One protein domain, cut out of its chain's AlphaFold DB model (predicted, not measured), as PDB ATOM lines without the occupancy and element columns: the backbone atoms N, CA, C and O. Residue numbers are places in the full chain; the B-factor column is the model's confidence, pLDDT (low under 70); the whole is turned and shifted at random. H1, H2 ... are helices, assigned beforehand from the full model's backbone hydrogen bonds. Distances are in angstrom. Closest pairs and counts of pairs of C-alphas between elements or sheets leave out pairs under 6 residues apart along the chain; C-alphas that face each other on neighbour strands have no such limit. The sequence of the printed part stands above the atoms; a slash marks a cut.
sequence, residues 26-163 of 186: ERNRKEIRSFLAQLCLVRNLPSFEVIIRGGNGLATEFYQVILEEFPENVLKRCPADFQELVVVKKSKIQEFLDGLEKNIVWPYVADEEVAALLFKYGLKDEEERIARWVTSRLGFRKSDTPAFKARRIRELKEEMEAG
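This is residues 26 to 163 of the 186 residues of an uncharacterized protein of Akkermansia muciniphila (UniProt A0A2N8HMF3). This is a compact body of helices with the long H1 at its core: H8 runs back alongside the second half of H1, H7 crosses H1 slantwise, and the short H4 packs on it. The other long helix, H5, lies away from H7 and H8, with H3 against its last residues and H6 by its first turns after the long link, residues 98 to 111, has folded back along it. The printed part has 138 residues with eight named helices, H1 to H8 in chain order, and no named strand; the class is all helix. The radius of gyration of the C-alphas is 15.1 A and the spans are 40 by 37 by 24 A.

H1, residues 26 to 44, is the hub, touching four helices. Its residues 34 to 42 touch H8, residues 146 to 161, at a shallow tilt of 16 degrees, opposite ways; the closest C-alphas, of Gln 38 and Lys 157, are 6.0 A apart. H7, residues 126 to 138, touches H1 at a steep tilt of 57 degrees, the same way, with the C-alphas of Ala 37 and Ile 130 closest at 5.9 A. H4, residues 72 to 75, touches H1 through Phe 35 and Val 74, C-alphas 5.6 A apart. H2, residues 46 to 52, and H1 meet only through their link. H2 touches H8 at Phe 48 and Pro 146, C-alphas 4.8 A apart, and is about perpendicular, at 81 degrees, to H3, residues 59 to 68, which it touches at Pro 46 and Phe 62, C-alphas 5.1 A apart. H3 touches H5, residues 80 to 97, at a steep tilt of 44 degrees, with the C-alphas of Thr 60 and Leu 97 closest at 6.0 A. H5 and H6, residues 112 to 120, form a helical hairpin and only just touch, with 3 pairs of C-alphas within 8 A, Phe 82 and Leu 117 closest at 7.1 A. H1 and H5 are only just apart, their closest C-alphas at 8.0 A. Helix packing is mostly crossed, 2 of 7 pairs being at a shallow tilt. Every O i to N i+4 pair is within hydrogen-bond range in H1, H3, H5, H6, H7 and H8; H2 has 2 of 3, and H4 is too short for such a pair.

H1 begins at C-alpha 26, (160.081, 194.951, 268.396), and is 27.3 A long. H5 is 25.9 A, ending at C-alpha 97, (170.911, 162.958, 256.209). H7 is 18.1 A, and H8, 22.7 A, ends at C-alpha 161, (151.511, 177.890, 268.318).

The C-alphas farthest apart, of Glu 26 and Gly 54, are 43.2 A apart. The printed part has no cut. The H5 to H6 link is long, with 14 residues. Mean pLDDT of the printed part is 89.7; residues 105 to 110 are under 70.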
ATOM      1  N   GLU A  26     160.575 195.708 267.242       89.00
ATOM      2  CA  GLU A  26     160.081 194.951 268.396       89.00
ATOM      3  C   GLU A  26     159.231 193.750 267.965       89.00
ATOM      4  O   GLU A  26     159.397 192.647 268.488       89.00
ATOM      5  N   ARG A  27     158.388 193.919 266.939       91.81
ATOM      6  CA  ARG A  27     157.661 192.798 266.334       91.81
ATOM      7  C   ARG A  27     158.627 191.723 265.836       91.81
ATOM      8  O   ARG A  27     158.461 190.558 266.176       91.81
ATOM      9  N   ASN A  28     159.654 192.111 265.086       93.31
ATOM     10  CA  ASN A  28     160.659 191.188 264.562       93.31
ATOM     11  C   ASN A  28     161.378 190.428 265.685       93.31
ATOM     12  O   ASN A  28     161.533 189.211 265.601       93.31
ATOM     13  N   ARG A  29     161.750 191.121 266.770       92.06
ATOM     14  CA  ARG A  29     162.343 190.501 267.966       92.06
ATOM     15  C   ARG A  29     161.421 189.463 268.584       92.06
ATOM     16  O   ARG A  29     161.858 188.356 268.888       92.06
ATOM     17  N   LYS A  30     160.142 189.802 268.749       92.81
ATOM     18  CA  LYS A  30     159.129 188.900 269.301       92.81
ATOM     19  C   LYS A  30     158.947 187.643 268.449       92.81
ATOM     20  O   LYS A  30     158.895 186.545 269.002       92.81
ATOM     21  N   GLU A  31     158.877 187.785 267.128       94.88
ATOM     22  CA  GLU A  31     158.728 186.638 266.224       94.88
ATOM     23  C   GLU A  31     159.971 185.736 266.256       94.88
ATOM     24  O   GLU A  31     159.836 184.520 266.399       94.88
ATOM     25  N   ILE A  32     161.180 186.317 266.254       94.06
ATOM     26  CA  ILE A  32     162.429 185.549 266.391       94.06
ATOM     27  C   ILE A  32     162.482 184.825 267.743       94.06
ATOM     28  O   ILE A  32     162.770 183.632 267.778       94.06
ATOM     29  N   ARG A  33     162.141 185.481 268.860       93.69
ATOM     30  CA  ARG A  33     162.066 184.829 270.183       93.69
ATOM     31  C   ARG A  33     161.088 183.661 270.195       93.69
ATOM     32  O   ARG A  33     161.405 182.593 270.718       93.69
ATOM     33  N   SER A  34     159.907 183.847 269.604       94.75
ATOM     34  CA  SER A  34     158.918 182.775 269.475       94.75
ATOM     35  C   SER A  34     159.477 181.597 268.681       94.75
ATOM     36  O   SER A  34     159.247 180.451 269.068       94.75
ATOM     37  N   PHE A  35     160.199 181.865 267.591       95.00
ATOM     38  CA  PHE A  35     160.852 180.831 266.798       95.00
ATOM     39  C   PHE A  35     161.927 180.097 267.604       95.00
ATOM     40  O   PHE A  35     161.882 178.873 267.701       95.00
ATOM     41  N   LEU A  36     162.844 180.831 268.240       92.81
ATOM     42  CA  LEU A  36     163.940 180.265 269.029       92.81
ATOM     43  C   LEU A  36     163.436 179.383 270.176       92.81
ATOM     44  O   LEU A  36     164.022 178.338 270.450       92.81
ATOM     45  N   ALA A  37     162.341 179.767 270.831       94.56
ATOM     46  CA  ALA A  37     161.751 178.973 271.902       94.56
ATOM     47  C   ALA A  37     161.127 177.665 271.394       94.56
ATOM     48  O   ALA A  37     161.331 176.613 272.001       94.56
ATOM     49  N   GLN A  38     160.428 177.690 270.255       95.12
ATOM     50  CA  GLN A  38     159.912 176.458 269.656       95.12
ATOM     51  C   GLN A  38     161.022 175.572 269.101       95.12
ATOM     52  O   GLN A  38     160.984 174.356 269.266       95.12
ATOM     53  N   LEU A  39     162.048 176.159 268.496       92.44
ATOM     54  CA  LEU A  39     163.189 175.401 268.011       92.44
ATOM     55  C   LEU A  39     163.992 174.786 269.178       92.44
ATOM     56  O   LEU A  39     164.466 173.657 269.065       92.44
ATOM     57  N   CYS A  40     164.049 175.447 270.342       92.38
ATOM     58  CA  CYS A  40     164.585 174.867 271.578       92.38
ATOM     59  C   CYS A  40     163.802 173.615 272.021       92.38
ATOM     60  O   CYS A  40     164.407 172.602 272.377       92.38
ATOM     61  N   LEU A  41     162.467 173.646 271.958       94.50
ATOM     62  CA  LEU A  41     161.622 172.477 272.235       94.50
ATOM     63  C   LEU A  41     161.929 171.322 271.276       94.50
ATOM     64  O   LEU A  41     162.205 170.204 271.716       94.50
ATOM     65  N   VAL A  42     161.957 171.616 269.976       92.56
ATOM     66  CA  VAL A  42     162.245 170.642 268.917       92.56
ATOM     67  C   VAL A  42     163.637 170.032 269.076       92.56
ATOM     68  O   VAL A  42     163.800 168.837 268.873       92.56
ATOM     69  N   ARG A  43     164.638 170.800 269.516       88.75
ATOM     70  CA  ARG A  43     165.992 170.288 269.781       88.75
ATOM     71  C   ARG A  43     166.043 169.285 270.937       88.75
ATOM     72  O   ARG A  43     166.873 168.380 270.916       88.75
ATOM     73  N   ASN A  44     165.201 169.451 271.954       89.81
ATOM     74  CA  ASN A  44     165.187 168.569 273.127       89.81
ATOM     75  C   ASN A  44     164.333 167.308 272.920       89.81
ATOM     76  O   ASN A  44     164.543 166.304 273.600       89.81
ATOM     77  N   LEU A  45     163.379 167.341 271.986       92.69
ATOM     78  CA  LEU A  45     162.480 166.225 271.697       92.69
ATOM     79  C   LEU A  45     163.199 164.920 271.277       92.69
ATOM     80  O   LEU A  45     162.856 163.868 271.832       92.69
ATOM     81  N   PRO A  46     164.214 164.940 270.384       89.38
ATOM     82  CA  PRO A  46     164.923 163.739 269.954       89.38
ATOM     83  C   PRO A  46     165.500 162.897 271.089       89.38
ATOM     84  O   PRO A  46     165.447 161.670 271.022       89.38
ATOM     85  N   SER A  47     165.987 163.531 272.163       87.94
ATOM     86  CA  SER A  47     166.548 162.833 273.328       87.94
ATOM     87  C   SER A  47     165.559 161.869 273.985       87.94
ATOM     88  O   SER A  47     165.981 160.941 274.669       87.94
ATOM     89  N   PHE A  48     164.255 162.074 273.790       91.44
ATOM     90  CA  PHE A  48     163.206 161.192 274.293       91.44
ATOM     91  C   PHE A  48     162.601 160.335 273.181       91.44
ATOM     92  O   PHE A  48     162.385 159.145 273.387       91.44
ATOM     93  N   GLU A  49     162.371 160.911 272.000       90.44
ATOM     94  CA  GLU A  49     161.784 160.208 270.852       90.44
ATOM     95  C   GLU A  49     162.635 159.042 270.363       90.44
ATOM     96  O   GLU A  49     162.108 157.954 270.143       90.44
ATOM     97  N   VAL A  50     163.951 159.229 270.258       89.50
ATOM     98  CA  VAL A  50     164.851 158.155 269.819       89.50
ATOM     99  C   VAL A  50     164.801 156.980 270.802       89.50
ATOM    100  O   VAL A  50     164.722 155.832 270.376       89.50
ATOM    101  N   ILE A  51     164.726 157.253 272.112       88.62
ATOM    102  CA  ILE A  51     164.575 156.213 273.144       88.62
ATOM    103  C   ILE A  51     163.246 155.466 272.976       88.62
ATOM    104  O   ILE A  51     163.216 154.240 273.030       88.62
ATOM    105  N   ILE A  52     162.145 156.192 272.763       89.75
ATOM    106  CA  ILE A  52     160.804 155.607 272.597       89.75
ATOM    107  C   ILE A  52     160.742 154.719 271.349       89.75
ATOM    108  O   ILE A  52     160.152 153.642 271.393       89.75
ATOM    109  N   ARG A  53     161.370 155.155 270.251       90.50
ATOM    110  CA  ARG A  53     161.433 154.421 268.978       90.50
ATOM    111  C   ARG A  53     162.398 153.222 269.023       90.50
ATOM    112  O   ARG A  53     162.458 152.472 268.056       90.50
ATOM    113  N   GLY A  54     163.138 153.027 270.121       87.75
ATOM    114  CA  GLY A  54     164.167 151.989 270.233       87.75
ATOM    115  C   GLY A  54     165.384 152.246 269.339       87.75
ATOM    116  O   GLY A  54     166.046 151.298 268.925       87.75
ATOM    117  N   GLY A  55     165.640 153.513 269.004       85.50
ATOM    118  CA  GLY A  55     166.756 153.928 268.162       85.50
ATOM    119  C   GLY A  55     168.108 153.775 268.853       85.50
ATOM    120  O   GLY A  55     168.209 153.640 270.075       85.50
ATOM    121  N   ASN A  56     169.166 153.813 268.049       85.94
ATOM    122  CA  ASN A  56     170.535 153.559 268.508       85.94
ATOM    123  C   ASN A  56     171.253 154.818 269.013       85.94
ATOM    124  O   ASN A  56     172.418 154.751 269.407       85.94
ATOM    125  N   GLY A  57     170.580 155.966 268.996       82.19
ATOM    126  CA  GLY A  57     171.151 157.232 269.428       82.19
ATOM    127  C   GLY A  57     172.042 157.882 268.367       82.19
ATOM    128  O   GLY A  57     172.920 158.673 268.709       82.19
ATOM    129  N   LEU A  58     171.861 157.531 267.092       85.81
ATOM    130  CA  LEU A  58     172.674 158.059 265.999       85.81
ATOM    131  C   LEU A  58     172.296 159.510 265.707       85.81
ATOM    132  O   LEU A  58     171.120 159.860 265.704       85.81
ATOM    133  N   ALA A  59     173.277 160.348 265.365       86.19
ATOM    134  CA  ALA A  59     173.028 161.750 265.019       86.19
ATOM    135  C   ALA A  59     171.966 161.911 263.911       86.19
ATOM    136  O   ALA A  59     171.153 162.831 263.960       86.19
ATOM    137  N   THR A  60     171.917 160.983 262.951       89.38
ATOM    138  CA  THR A  60     170.900 160.951 261.891       89.38
ATOM    139  C   THR A  60     169.480 160.791 262.436       89.38
ATOM    140  O   THR A  60     168.587 161.509 262.000       89.38
ATOM    141  N   GLU A  61     169.262 159.924 263.430       89.81
ATOM    142  CA  GLU A  61     167.953 159.749 264.079       89.81
ATOM    143  C   GLU A  61     167.526 161.035 264.801       89.81
ATOM    144  O   GLU A  61     166.362 161.429 264.751       89.81
ATOM    145  N   PHE A  62     168.479 161.734 265.428       90.38
ATOM    146  CA  PHE A  62     168.205 163.011 266.085       90.38
ATOM    147  C   PHE A  62     167.774 164.082 265.085       90.38
ATOM    148  O   PHE A  62     166.769 164.764 265.290       90.38
ATOM    149  N   TYR A  63     168.521 164.223 263.992       90.38
ATOM    150  CA  TYR A  63     168.239 165.218 262.966       90.38
ATOM    151  C   TYR A  63     166.948 164.940 262.196       90.38
ATOM    152  O   TYR A  63     166.245 165.890 261.861       90.38
ATOM    153  N   GLN A  64     166.586 163.672 261.983       92.25
ATOM    154  CA  GLN A  64     165.291 163.304 261.403       92.25
ATOM    155  C   GLN A  64     164.128 163.825 262.253       92.25
ATOM    156  O   GLN A  64     163.272 164.534 261.731       92.25
ATOM    157  N   VAL A  65     164.140 163.567 263.568       92.31
ATOM    158  CA  VAL A  65     163.099 164.074 264.483       92.31
ATOM    159  C   VAL A  65     163.035 165.604 264.459       92.31
ATOM    160  O   VAL A  65     161.949 166.177 264.477       92.31
ATOM    161  N   ILE A  66     164.180 166.288 264.379       91.75
ATOM    162  CA  ILE A  66     164.182 167.753 264.300       91.75
ATOM    163  C   ILE A  66     163.557 168.251 262.990       91.75
ATOM    164  O   ILE A  66     162.791 169.213 263.021       91.75
ATOM    165  N   LEU A  67     163.865 167.627 261.848       92.81
ATOM    166  CA  LEU A  67     163.264 168.013 260.569       92.81
ATOM    167  C   LEU A  67     161.756 167.731 260.524       92.81
ATOM    168  O   LEU A  67     161.021 168.553 259.975       92.81
ATOM    169  N   GLU A  68     161.303 166.619 261.115       94.12
ATOM    170  CA  GLU A  68     159.880 166.263 261.253       94.12
ATOM    171  C   GLU A  68     159.100 167.324 262.047       94.12
ATOM    172  O   GLU A  68     157.991 167.699 261.673       94.12
ATOM    173  N   GLU A  69     159.687 167.824 263.134       94.12
ATOM    174  CA  GLU A  69     159.010 168.682 264.116       94.12
ATOM    175  C   GLU A  69     159.337 170.175 263.934       94.12
ATOM    176  O   GLU A  69     158.951 171.020 264.747       94.12
ATOM    177  N   PHE A  70     160.049 170.520 262.859       94.00
ATOM    178  CA  PHE A  70     160.567 171.860 262.608       94.00
ATOM    179  C   PHE A  70     159.450 172.931 262.596       94.00
ATOM    180  O   PHE A  70     158.429 172.748 261.925       94.00
ATOM    181  N   PRO A  71     159.614 174.082 263.281       93.31
ATOM    182  CA  PRO A  71     158.542 175.066 263.463       93.31
ATOM    183  C   PRO A  71     158.367 175.998 262.244       93.31
ATOM    184  O   PRO A  71     158.504 177.220 262.331       93.31
ATOM    185  N   GLU A  72     158.018 175.420 261.091       94.75
ATOM    186  CA  GLU A  72     157.845 176.105 259.796       94.75
ATOM    187  C   GLU A  72     156.899 177.307 259.857       94.75
ATOM    188  O   GLU A  72     157.175 178.384 259.331       94.75
ATOM    189  N   ASN A  73     155.754 177.132 260.515       92.88
ATOM    190  CA  ASN A  73     154.731 178.173 260.579       92.88
ATOM    191  C   ASN A  73     155.200 179.389 261.376       92.88
ATOM    192  O   ASN A  73     154.802 180.513 261.076       92.88
ATOM    193  N   VAL A  74     156.061 179.172 262.370       93.62
ATOM    194  CA  VAL A  74     156.634 180.261 263.155       93.62
ATOM    195  C   VAL A  74     157.759 180.937 262.395       93.62
ATOM    196  O   VAL A  74     157.811 182.163 262.402       93.62
ATOM    197  N   LEU A  75     158.582 180.172 261.667       95.06
ATOM    198  CA  LEU A  75     159.635 180.735 260.825       95.06
ATOM    199  C   LEU A  75     159.073 181.751 259.824       95.06
ATOM    200  O   LEU A  75     159.617 182.841 259.698       95.06
ATOM    201  N   LYS A  76     157.932 181.453 259.192       96.12
ATOM    202  CA  LYS A  76     157.269 182.353 258.224       96.12
ATOM    203  C   LYS A  76     156.901 183.733 258.781       96.12
ATOM    204  O   LYS A  76     156.642 184.647 258.000       96.12
ATOM    205  N   ARG A  77     156.828 183.888 260.108       95.19
ATOM    206  CA  ARG A  77     156.542 185.172 260.772       95.19
ATOM    207  C   ARG A  77     157.801 185.981 261.077       95.19
ATOM    208  O   ARG A  77     157.691 187.173 261.349       95.19
ATOM    209  N   CYS A  78     158.974 185.352 261.040       95.44
ATOM    210  CA  CYS A  78     160.249 186.015 261.276       95.44
ATOM    211  C   CYS A  78     160.604 186.984 260.132       95.44
ATOM    212  O   CYS A  78     160.015 186.930 259.053       95.44
ATOM    213  N   PRO A  79     161.594 187.862 260.321       95.69
ATOM    214  CA  PRO A  79     162.135 188.691 259.243       95.69
ATOM    215  C   PRO A  79     162.748 187.864 258.105       95.69
ATOM    216  O   PRO A  79     163.256 186.772 258.344       95.69
ATOM    217  N   ALA A  80     162.725 188.391 256.878       96.06
ATOM    218  CA  ALA A  80     163.137 187.656 255.677       96.06
ATOM    219  C   ALA A  80     164.589 187.146 255.730       96.06
ATOM    220  O   ALA A  80     164.833 185.983 255.434       96.06
ATOM    221  N   ASP A  81     165.530 187.971 256.187       94.50
ATOM    222  CA  ASP A  81     166.939 187.579 256.337       94.50
ATOM    223  C   ASP A  81     167.126 186.429 257.343       94.50
ATOM    224  O   ASP A  81     167.936 185.526 257.133       94.50
ATOM    225  N   PHE A  82     166.329 186.421 258.412       93.50
ATOM    226  CA  PHE A  82     166.287 185.332 259.383       93.50
ATOM    227  C   PHE A  82     165.687 184.060 258.792       93.50
ATOM    228  O   PHE A  82     166.223 182.974 259.008       93.50
ATOM    229  N   GLN A  83     164.615 184.183 258.007       94.88
ATOM    230  CA  GLN A  83     164.034 183.047 257.294       94.88
ATOM    231  C   GLN A  83     165.041 182.404 256.340       94.88
ATOM    232  O   GLN A  83     165.244 181.193 256.396       94.88
ATOM    233  N   GLU A  84     165.692 183.209 255.502       94.62
ATOM    234  CA  GLU A  84     166.668 182.749 254.512       94.62
ATOM    235  C   GLU A  84     167.820 181.988 255.167       94.62
ATOM    236  O   GLU A  84     168.120 180.858 254.769       94.62
ATOM    237  N   LEU A  85     168.419 182.562 256.216       91.88
ATOM    238  CA  LEU A  85     169.516 181.917 256.929       91.88
ATOM    239  C   LEU A  85     169.080 180.572 257.515       91.88
ATOM    240  O   LEU A  85     169.736 179.554 257.302       91.88
ATOM    241  N   VAL A  86     167.952 180.541 258.223       91.56
ATOM    242  CA  VAL A  86     167.451 179.319 258.857       91.56
ATOM    243  C   VAL A  86     167.104 178.244 257.825       91.56
ATOM    244  O   VAL A  86     167.397 177.072 258.062       91.56
ATOM    245  N   VAL A  87     166.537 178.611 256.671       92.62
ATOM    246  CA  VAL A  87     166.266 177.671 255.570       92.62
ATOM    247  C   VAL A  87     167.562 177.055 255.050       92.62
ATOM    248  O   VAL A  87     167.627 175.838 254.895       92.62
ATOM    249  N   VAL A  88     168.617 177.852 254.854       91.00
ATOM    250  CA  VAL A  88     169.935 177.335 254.448       91.00
ATOM    251  C   VAL A  88     170.472 176.346 255.483       91.00
ATOM    252  O   VAL A  88     170.924 175.259 255.124       91.00
ATOM    253  N   LYS A  89     170.390 176.680 256.777       88.94
ATOM    254  CA  LYS A  89     170.846 175.776 257.845       88.94
ATOM    255  C   LYS A  89     170.010 174.500 257.898       88.94
ATOM    256  O   LYS A  89     170.573 173.424 258.073       88.94
ATOM    257  N   LYS A  90     168.694 174.596 257.688       90.50
ATOM    258  CA  LYS A  90     167.805 173.436 257.595       90.50
ATOM    259  C   LYS A  90     168.194 172.523 256.428       90.50
ATOM    260  O   LYS A  90     168.275 171.312 256.614       90.50
ATOM    261  N   SER A  91     168.492 173.084 255.257       90.69
ATOM    262  CA  SER A  91     168.928 172.314 254.085       90.69
ATOM    263  C   SER A  91     170.239 171.566 254.327       90.69
ATOM    264  O   SER A  91     170.346 170.414 253.926       90.69
ATOM    265  N   LYS A  92     171.194 172.142 255.069       89.38
ATOM    266  CA  LYS A  92     172.432 171.431 255.453       89.38
ATOM    267  C   LYS A  92     172.167 170.187 256.307       89.38
ATOM    268  O   LYS A  92     172.894 169.203 256.205       89.38
ATOM    269  N   ILE A  93     171.115 170.200 257.132       89.50
ATOM    270  CA  ILE A  93     170.673 169.003 257.869       89.50
ATOM    271  C   ILE A  93     170.181 167.939 256.894       89.50
ATOM    272  O   ILE A  93     170.527 166.771 257.045       89.50
ATOM    273  N   GLN A  94     169.400 168.336 255.889       91.19
ATOM    274  CA  GLN A  94     168.928 167.411 254.865       91.19
ATOM    275  C   GLN A  94     170.101 166.812 254.077       91.19
ATOM    276  O   GLN A  94     170.186 165.597 253.956       91.19
ATOM    277  N   GLU A  95     171.059 167.633 253.643       91.94
ATOM    278  CA  GLU A  95     172.276 167.174 252.958       91.94
ATOM    279  C   GLU A  95     173.096 166.197 253.815       91.94
ATOM    280  O   GLU A  95     173.633 165.218 253.296       91.94
ATOM    281  N   PHE A  96     173.169 166.422 255.133       91.00
ATOM    282  CA  PHE A  96     173.804 165.489 256.064       91.00
ATOM    283  C   PHE A  96     173.065 164.147 256.131       91.00
ATOM    284  O   PHE A  96     173.690 163.086 256.085       91.00
ATOM    285  N   LEU A  97     171.732 164.173 256.208       90.88
ATOM    286  CA  LEU A  97     170.911 162.958 256.209       90.88
ATOM    287  C   LEU A  97     170.993 162.192 254.884       90.88
ATOM    288  O   LEU A  97     170.972 160.961 254.895       90.88
ATOM    289  N   ASP A  98     171.147 162.908 253.773       93.12
ATOM    290  CA  ASP A  98     171.325 162.339 252.436       93.12
ATOM    291  C   ASP A  98     172.765 161.833 252.197       93.12
ATOM    292  O   ASP A  98     173.064 161.249 251.154       93.12
ATOM    293  N   GLY A  99     173.676 162.036 253.159       90.75
ATOM    294  CA  GLY A  99     175.080 161.623 253.085       90.75
ATOM    295  C   GLY A  99     175.950 162.491 252.167       90.75
ATOM    296  O   GLY A  99     177.068 162.091 251.829       90.75
ATOM    297  N   LEU A 100     175.447 163.658 251.758       89.69
ATOM    298  CA  LEU A 100     176.141 164.635 250.916       89.69
ATOM    299  C   LEU A 100     177.076 165.531 251.739       89.69
ATOM    300  O   LEU A 100     178.155 165.887 251.268       89.69
ATOM    301  N   GLU A 101     176.689 165.834 252.978       82.88
ATOM    302  CA  GLU A 101     177.504 166.555 253.957       82.88
ATOM    303  C   GLU A 101     177.919 165.611 255.096       82.88
ATOM    304  O   GLU A 101     177.147 164.770 255.553       82.88
ATOM    305  N   LYS A 102     179.163 165.731 255.562       77.75
ATOM    306  CA  LYS A 102     179.711 164.915 256.658       77.75
ATOM    307  C   LYS A 102     179.831 165.693 257.960       77.75
ATOM    308  O   LYS A 102     179.870 165.080 259.023       77.75
ATOM    309  N   ASN A 103     179.890 167.020 257.876       74.69
ATOM    310  CA  ASN A 103     180.044 167.912 259.008       74.69
ATOM    311  C   ASN A 103     178.867 168.872 259.068       74.69
ATOM    312  O   ASN A 103     178.697 169.730 258.207       74.69
ATOM    313  N   ILE A 104     178.098 168.777 260.145       73.12
ATOM    314  CA  ILE A 104     177.047 169.738 260.426       73.12
ATOM    315  C   ILE A 104     177.313 170.438 261.751       73.12
ATOM    316  O   ILE A 104     177.512 169.809 262.789       73.12
ATOM    317  N   VAL A 105     177.306 171.767 261.701       66.88
ATOM    318  CA  VAL A 105     177.210 172.608 262.889       66.88
ATOM    319  C   VAL A 105     175.741 172.949 263.056       66.88
ATOM    320  O   VAL A 105     175.104 173.474 262.143       66.88
ATOM    321  N   TRP A 106     175.184 172.596 264.209       64.88
ATOM    322  CA  TRP A 106     173.805 172.942 264.516       64.88
ATOM    323  C   TRP A 106     173.665 174.471 264.650       64.88
ATOM    324  O   TRP A 106     174.484 175.076 265.344       64.88
ATOM    325  N   PRO A 107     172.647 175.102 264.038       57.19
ATOM    326  CA  PRO A 107     172.528 176.557 263.984       57.19
ATOM    327  C   PRO A 107     172.040 177.135 265.314       57.19
ATOM    328  O   PRO A 107     170.840 177.278 265.489       57.19
ATOM    329  N   TYR A 108     172.942 177.432 266.246       60.66
ATOM    330  CA  TYR A 108     172.655 178.162 267.493       60.66
ATOM    331  C   TYR A 108     173.922 178.960 267.880       60.66
ATOM    332  O   TYR A 108     174.460 179.693 267.058       60.66
ATOM    333  N   VAL A 109     174.481 178.753 269.072       52.00
ATOM    334  CA  VAL A 109     175.577 179.542 269.656       52.00
ATOM    335  C   VAL A 109     176.907 179.451 268.897       52.00
ATOM    336  O   VAL A 109     177.673 180.408 268.872       52.00
ATOM    337  N   ALA A 110     177.208 178.300 268.289       63.72
ATOM    338  CA  ALA A 110     178.478 178.090 267.587       63.72
ATOM    339  C   ALA A 110     178.449 178.562 266.125       63.72
ATOM    340  O   ALA A 110     179.478 178.528 265.453       63.72
ATOM    341  N   ASP A 111     177.278 178.955 265.616       80.19
ATOM    342  CA  ASP A 111     177.130 179.392 264.237       80.19
ATOM    343  C   ASP A 111     177.241 180.917 264.158       80.19
ATOM    344  O   ASP A 111     176.328 181.647 264.549       80.19
ATOM    345  N   GLU A 112     178.379 181.401 263.659       83.44
ATOM    346  CA  GLU A 112     178.689 182.834 263.607       83.44
ATOM    347  C   GLU A 112     177.655 183.638 262.804       83.44
ATOM    348  O   GLU A 112     177.351 184.776 263.162       83.44
ATOM    349  N   GLU A 113     177.068 183.052 261.754       86.69
ATOM    350  CA  GLU A 113     176.063 183.728 260.925       86.69
ATOM    351  C   GLU A 113     174.755 183.922 261.700       86.69
ATOM    352  O   GLU A 113     174.149 184.996 261.648       86.69
ATOM    353  N   VAL A 114     174.336 182.905 262.461       84.88
ATOM    354  CA  VAL A 114     173.147 182.990 263.323       84.88
ATOM    355  C   VAL A 114     173.396 183.978 264.457       84.88
ATOM    356  O   VAL A 114     172.570 184.864 264.685       84.88
ATOM    357  N   ALA A 115     174.554 183.899 265.115       84.69
ATOM    358  CA  ALA A 115     174.925 184.803 266.200       84.69
ATOM    359  C   ALA A 115     174.962 186.274 265.744       84.69
ATOM    360  O   ALA A 115     174.400 187.148 266.412       84.69
ATOM    361  N   ALA A 116     175.557 186.556 264.580       86.94
ATOM    362  CA  ALA A 116     175.575 187.893 263.992       86.94
ATOM    363  C   ALA A 116     174.160 188.408 263.688       86.94
ATOM    364  O   ALA A 116     173.849 189.582 263.922       86.94
ATOM    365  N   LEU A 117     173.274 187.531 263.211       88.75
ATOM    366  CA  LEU A 117     171.903 187.909 262.907       88.75
ATOM    367  C   LEU A 117     171.081 188.184 264.171       88.75
ATOM    368  O   LEU A 117     170.369 189.185 264.236       88.75
ATOM    369  N   LEU A 118     171.226 187.365 265.214       89.06
ATOM    370  CA  LEU A 118     170.607 187.627 266.518       89.06
ATOM    371  C   LEU A 118     171.107 188.938 267.128       89.06
ATOM    372  O   LEU A 118     170.312 189.723 267.654       89.06
ATOM    373  N   PHE A 119     172.403 189.225 266.986       87.31
ATOM    374  CA  PHE A 119     172.978 190.497 267.403       87.31
ATOM    375  C   PHE A 119     172.306 191.688 266.694       87.31
ATOM    376  O   PHE A 119     171.890 192.639 267.357       87.31
ATOM    377  N   LYS A 120     172.109 191.625 265.367       87.69
ATOM    378  CA  LYS A 120     171.421 192.670 264.572       87.69
ATOM    379  C   LYS A 120     170.015 192.999 265.100       87.69
ATOM    380  O   LYS A 120     169.567 194.154 265.020       87.69
ATOM    381  N   TYR A 121     169.320 191.999 265.641       88.62
ATOM    382  CA  TYR A 121     167.990 192.150 266.231       88.62
ATOM    383  C   TYR A 121     168.011 192.523 267.722       88.62
ATOM    384  O   TYR A 121     166.948 192.707 268.308       88.62
ATOM    385  N   GLY A 122     169.178 192.695 268.350       86.88
ATOM    386  CA  GLY A 122     169.263 192.979 269.786       86.88
ATOM    387  C   GLY A 122     168.784 191.797 270.634       86.88
ATOM    388  O   GLY A 122     168.093 191.991 271.636       86.88
ATOM    389  N   LEU A 123     169.092 190.580 270.176       87.38
ATOM    390  CA  LEU A 123     168.793 189.295 270.820       87.38
ATOM    391  C   LEU A 123     170.087 188.538 271.154       87.38
ATOM    392  O   LEU A 123     170.147 187.310 271.101       87.38
ATOM    393  N   LYS A 124     171.157 189.279 271.458       83.94
ATOM    394  CA  LYS A 124     172.408 188.688 271.930       83.94
ATOM    395  C   LYS A 124     172.141 187.929 273.237       83.94
ATOM    396  O   LYS A 124     171.434 188.442 274.100       83.94
ATOM    397  N   ASP A 125     172.688 186.721 273.359       81.62
ATOM    398  CA  ASP A 125     172.560 185.840 274.534       81.62
ATOM    399  C   ASP A 125     171.106 185.417 274.860       81.62
ATOM    400  O   ASP A 125     170.825 184.785 275.882       81.62
ATOM    401  N   GLU A 126     170.155 185.722 273.970       85.75
ATOM    402  CA  GLU A 126     168.735 185.416 274.154       85.75
ATOM    403  C   GLU A 126     168.478 183.904 274.154       85.75
ATOM    404  O   GLU A 126     167.570 183.423 274.826       85.75
ATOM    405  N   GLU A 127     169.302 183.131 273.446       82.69
ATOM    406  CA  GLU A 127     169.166 181.677 273.348       82.69
ATOM    407  C   GLU A 127     169.289 180.987 274.711       82.69
ATOM    408  O   GLU A 127     168.465 180.133 275.042       82.69
ATOM    409  N   GLU A 128     170.272 181.372 275.528       85.56
ATOM    410  CA  GLU A 128     170.465 180.802 276.866       85.56
ATOM    411  C   GLU A 128     169.306 181.159 277.800       85.56
ATOM    412  O   GLU A 128     168.829 180.329 278.578       85.56
ATOM    413  N   ARG A 129     168.813 182.398 277.697       88.81
ATOM    414  CA  ARG A 129     167.651 182.879 278.453       88.81
ATOM    415  C   ARG A 129     166.400 182.093 278.067       88.81
ATOM    416  O   ARG A 129     165.708 181.566 278.939       88.81
ATOM    417  N   ILE A 130     166.155 181.929 276.767       91.12
ATOM    418  CA  ILE A 130     165.063 181.116 276.229       91.12
ATOM    419  C   ILE A 130     165.190 179.664 276.688       91.12
ATOM    420  O   ILE A 130     164.200 179.090 277.134       91.12
ATOM    421  N   ALA A 131     166.382 179.067 276.629       89.31
ATOM    422  CA  ALA A 131     166.596 177.685 277.047       89.31
ATOM    423  C   ALA A 131     166.258 177.478 278.532       89.31
ATOM    424  O   ALA A 131     165.567 176.512 278.876       89.31
ATOM    425  N   ARG A 132     166.671 178.405 279.409       90.50
ATOM    426  CA  ARG A 132     166.290 178.394 280.833       90.50
ATOM    427  C   ARG A 132     164.779 178.520 281.016       90.50
ATOM    428  O   ARG A 132     164.180 177.711 281.727       90.50
ATOM    429  N   TRP A 133     164.149 179.470 280.330       93.81
ATOM    430  CA  TRP A 133     162.703 179.675 280.404       93.81
ATOM    431  C   TRP A 133     161.903 178.465 279.907       93.81
ATOM    432  O   TRP A 133     160.994 178.007 280.599       93.81
ATOM    433  N   VAL A 134     162.264 177.893 278.755       93.88
ATOM    434  CA  VAL A 134     161.644 176.672 278.215       93.88
ATOM    435  C   VAL A 134     161.799 175.516 279.203       93.88
ATOM    436  O   VAL A 134     160.829 174.815 279.484       93.88
ATOM    437  N   THR A 135     162.989 175.339 279.783       91.69
ATOM    438  CA  THR A 135     163.249 174.280 280.771       91.69
ATOM    439  C   THR A 135     162.367 174.438 282.011       91.69
ATOM    440  O   THR A 135     161.746 173.468 282.448       91.69
ATOM    441  N   SER A 136     162.244 175.663 282.532       91.88
ATOM    442  CA  SER A 136     161.336 175.993 283.639       91.88
ATOM    443  C   SER A 136     159.875 175.672 283.296       91.88
ATOM    444  O   SER A 136     159.179 175.022 284.074       91.88
ATOM    445  N   ARG A 137     159.424 176.022 282.082       93.50
ATOM    446  CA  ARG A 137     158.065 175.723 281.595       93.50
ATOM    447  C   ARG A 137     157.778 174.232 281.425       93.50
ATOM    448  O   ARG A 137     156.630 173.817 281.600       93.50
ATOM    449  N   LEU A 138     158.783 173.438 281.060       94.00
ATOM    450  CA  LEU A 138     158.654 171.985 280.937       94.00
ATOM    451  C   LEU A 138     158.573 171.301 282.306       94.00
ATOM    452  O   LEU A 138     157.860 170.308 282.437       94.00
ATOM    453  N   GLY A 139     159.270 171.829 283.319       92.81
ATOM    454  CA  GLY A 139     159.143 171.379 284.709       92.81
ATOM    455  C   GLY A 139     159.518 169.909 284.935       92.81
ATOM    456  O   GLY A 139     158.977 169.263 285.833       92.81
ATOM    457  N   PHE A 140     160.409 169.363 284.103       94.25
ATOM    458  CA  PHE A 140     160.752 167.944 284.127       94.25
ATOM    459  C   PHE A 140     161.429 167.513 285.420       94.25
ATOM    460  O   PHE A 140     162.396 168.113 285.888       94.25
ATOM    461  N   ARG A 141     160.977 166.375 285.938       92.81
ATOM    462  CA  ARG A 141     161.593 165.671 287.058       92.81
ATOM    463  C   ARG A 141     162.485 164.546 286.546       92.81
ATOM    464  O   ARG A 141     162.323 164.012 285.444       92.81
ATOM    465  N   LYS A 142     163.437 164.129 287.386       88.44
ATOM    466  CA  LYS A 142     164.306 162.978 287.082       88.44
ATOM    467  C   LYS A 142     163.507 161.679 286.912       88.44
ATOM    468  O   LYS A 142     163.883 160.859 286.086       88.44
ATOM    469  N   SER A 143     162.409 161.528 287.654       93.00
ATOM    470  CA  SER A 143     161.514 160.362 287.622       93.00
ATOM    471  C   SER A 143     160.611 160.286 286.389       93.00
ATOM    472  O   SER A 143     159.978 159.256 286.173       93.00
ATOM    473  N   ASP A 144     160.501 161.363 285.610       95.88
ATOM    474  CA  ASP A 144     159.568 161.411 284.490       95.88
ATOM    475  C   ASP A 144     160.047 160.523 283.337       95.88
ATOM    476  O   ASP A 144     161.221 160.544 282.948       95.88
ATOM    477  N   THR A 145     159.115 159.761 282.765       95.88
ATOM    478  CA  THR A 145     159.405 158.829 281.672       95.88
ATOM    479  C   THR A 145     159.713 159.575 280.368       95.88
ATOM    480  O   THR A 145     159.203 160.680 280.156       95.88
ATOM    481  N   PRO A 146     160.491 158.979 279.441       94.69
ATOM    482  CA  PRO A 146     160.713 159.564 278.118       94.69
ATOM    483  C   PRO A 146     159.406 159.888 277.380       94.69
ATOM    484  O   PRO A 146     159.273 160.973 276.826       94.69
ATOM    485  N   ALA A 147     158.407 159.000 277.452       95.50
ATOM    486  CA  ALA A 147     157.098 159.205 276.825       95.50
ATOM    487  C   ALA A 147     156.363 160.438 277.372       95.50
ATOM    488  O   ALA A 147     155.817 161.224 276.598       95.50
ATOM    489  N   PHE A 148     156.385 160.643 278.694       96.44
ATOM    490  CA  PHE A 148     155.812 161.844 279.300       96.44
ATOM    491  C   PHE A 148     156.543 163.109 278.837       96.44
ATOM    492  O   PHE A 148     155.901 164.077 278.436       96.44
ATOM    493  N   LYS A 149     157.882 163.092 278.839       96.19
ATOM    494  CA  LYS A 149     158.699 164.246 278.435       96.19
ATOM    495  C   LYS A 149     158.477 164.625 276.971       96.19
ATOM    496  O   LYS A 149     158.228 165.793 276.677       96.19
ATOM    497  N   ALA A 150     158.495 163.645 276.067       96.25
ATOM    498  CA  ALA A 150     158.220 163.861 274.648       96.25
ATOM    499  C   ALA A 150     156.823 164.456 274.427       96.25
ATOM    500  O   ALA A 150     156.664 165.439 273.702       96.25
ATOM    501  N   ARG A 151     155.809 163.907 275.110       96.44
ATOM    502  CA  ARG A 151     154.440 164.425 275.055       96.44
ATOM    503  C   ARG A 151     154.354 165.869 275.550       96.44
ATOM    504  O   ARG A 151     153.786 166.702 274.853       96.44
ATOM    505  N   ARG A 152     154.935 166.188 276.710       97.25
ATOM    506  CA  ARG A 152     154.859 167.544 277.275       97.25
ATOM    507  C   ARG A 152     155.579 168.582 276.411       97.25
ATOM    508  O   ARG A 152     155.115 169.714 276.332       97.25
ATOM    509  N   ILE A 153     156.674 168.205 275.743       97.00
ATOM    510  CA  ILE A 153     157.337 169.074 274.758       97.00
ATOM    511  C   ILE A 153     156.386 169.432 273.614       97.00
ATOM    512  O   ILE A 153     156.266 170.612 273.283       97.00
ATOM    513  N   ARG A 154     155.687 168.443 273.042       95.94
ATOM    514  CA  ARG A 154     154.711 168.689 271.969       95.94
ATOM    515  C   ARG A 154     153.541 169.541 272.444       95.94
ATOM    516  O   ARG A 154     153.217 170.520 271.788       95.94
ATOM    517  N   GLU A 155     152.983 169.237 273.615       96.75
ATOM    518  CA  GLU A 155     151.901 170.034 274.209       96.75
ATOM    519  C   GLU A 155     152.316 171.498 274.399       96.75
ATOM    520  O   GLU A 155     151.579 172.401 274.018       96.75
ATOM    521  N   LEU A 156     153.518 171.757 274.929       97.12
ATOM    522  CA  LEU A 156     154.008 173.125 275.096       97.12
ATOM    523  C   LEU A 156     154.236 173.819 273.743       97.12
ATOM    524  O   LEU A 156     153.912 174.996 273.599       97.12
ATOM    525  N   LYS A 157     154.744 173.103 272.733       95.69
ATOM    526  CA  LYS A 157     154.875 173.633 271.366       95.69
ATOM    527  C   LYS A 157     153.509 174.028 270.795       95.69
ATOM    528  O   LYS A 157     153.358 175.154 270.331       95.69
ATOM    529  N   GLU A 158     152.508 173.156 270.896       95.19
ATOM    530  CA  GLU A 158     151.131 173.423 270.456       95.19
ATOM    531  C   GLU A 158     150.487 174.589 271.229       95.19
ATOM    532  O   GLU A 158     149.833 175.449 270.639       95.19
ATOM    533  N   GLU A 159     150.698 174.670 272.548       96.31
ATOM    534  CA  GLU A 159     150.252 175.794 273.380       96.31
ATOM    535  C   GLU A 159     150.851 177.125 272.897       96.31
ATOM    536  O   GLU A 159     150.153 178.144 272.871       96.31
ATOM    537  N   MET A 160     152.123 177.125 272.487       95.19
ATOM    538  CA  MET A 160     152.793 178.303 271.932       95.19
ATOM    539  C   MET A 160     152.287 178.663 270.533       95.19
ATOM    540  O   MET A 160     152.059 179.837 270.246       95.19
ATOM    541  N   GLU A 161     152.081 177.677 269.657       91.62
ATOM    542  CA  GLU A 161     151.511 177.890 268.318       91.62
ATOM    543  C   GLU A 161     150.085 178.448 268.385       91.62
ATOM    544  O   GLU A 161     149.738 179.358 267.633       91.62
ATOM    545  N   ALA A 162     149.285 177.971 269.341       92.81
ATOM    546  CA  ALA A 162     147.942 178.472 269.614       92.81
ATOM    547  C   ALA A 162     147.924 179.837 270.332       92.81
ATOM    548  O   ALA A 162     146.848 180.367 270.607       92.81
ATOM    549  N   GLY A 163     149.088 180.393 270.690       91.38
ATOM    550  CA  GLY A 163     149.205 181.662 271.411       91.38
ATOM    551  C   GLY A 163     148.766 181.611 272.880       91.38
ATOM    552  O   GLY A 163     148.654 182.659 273.511       91.38
TER     553      GLY A 163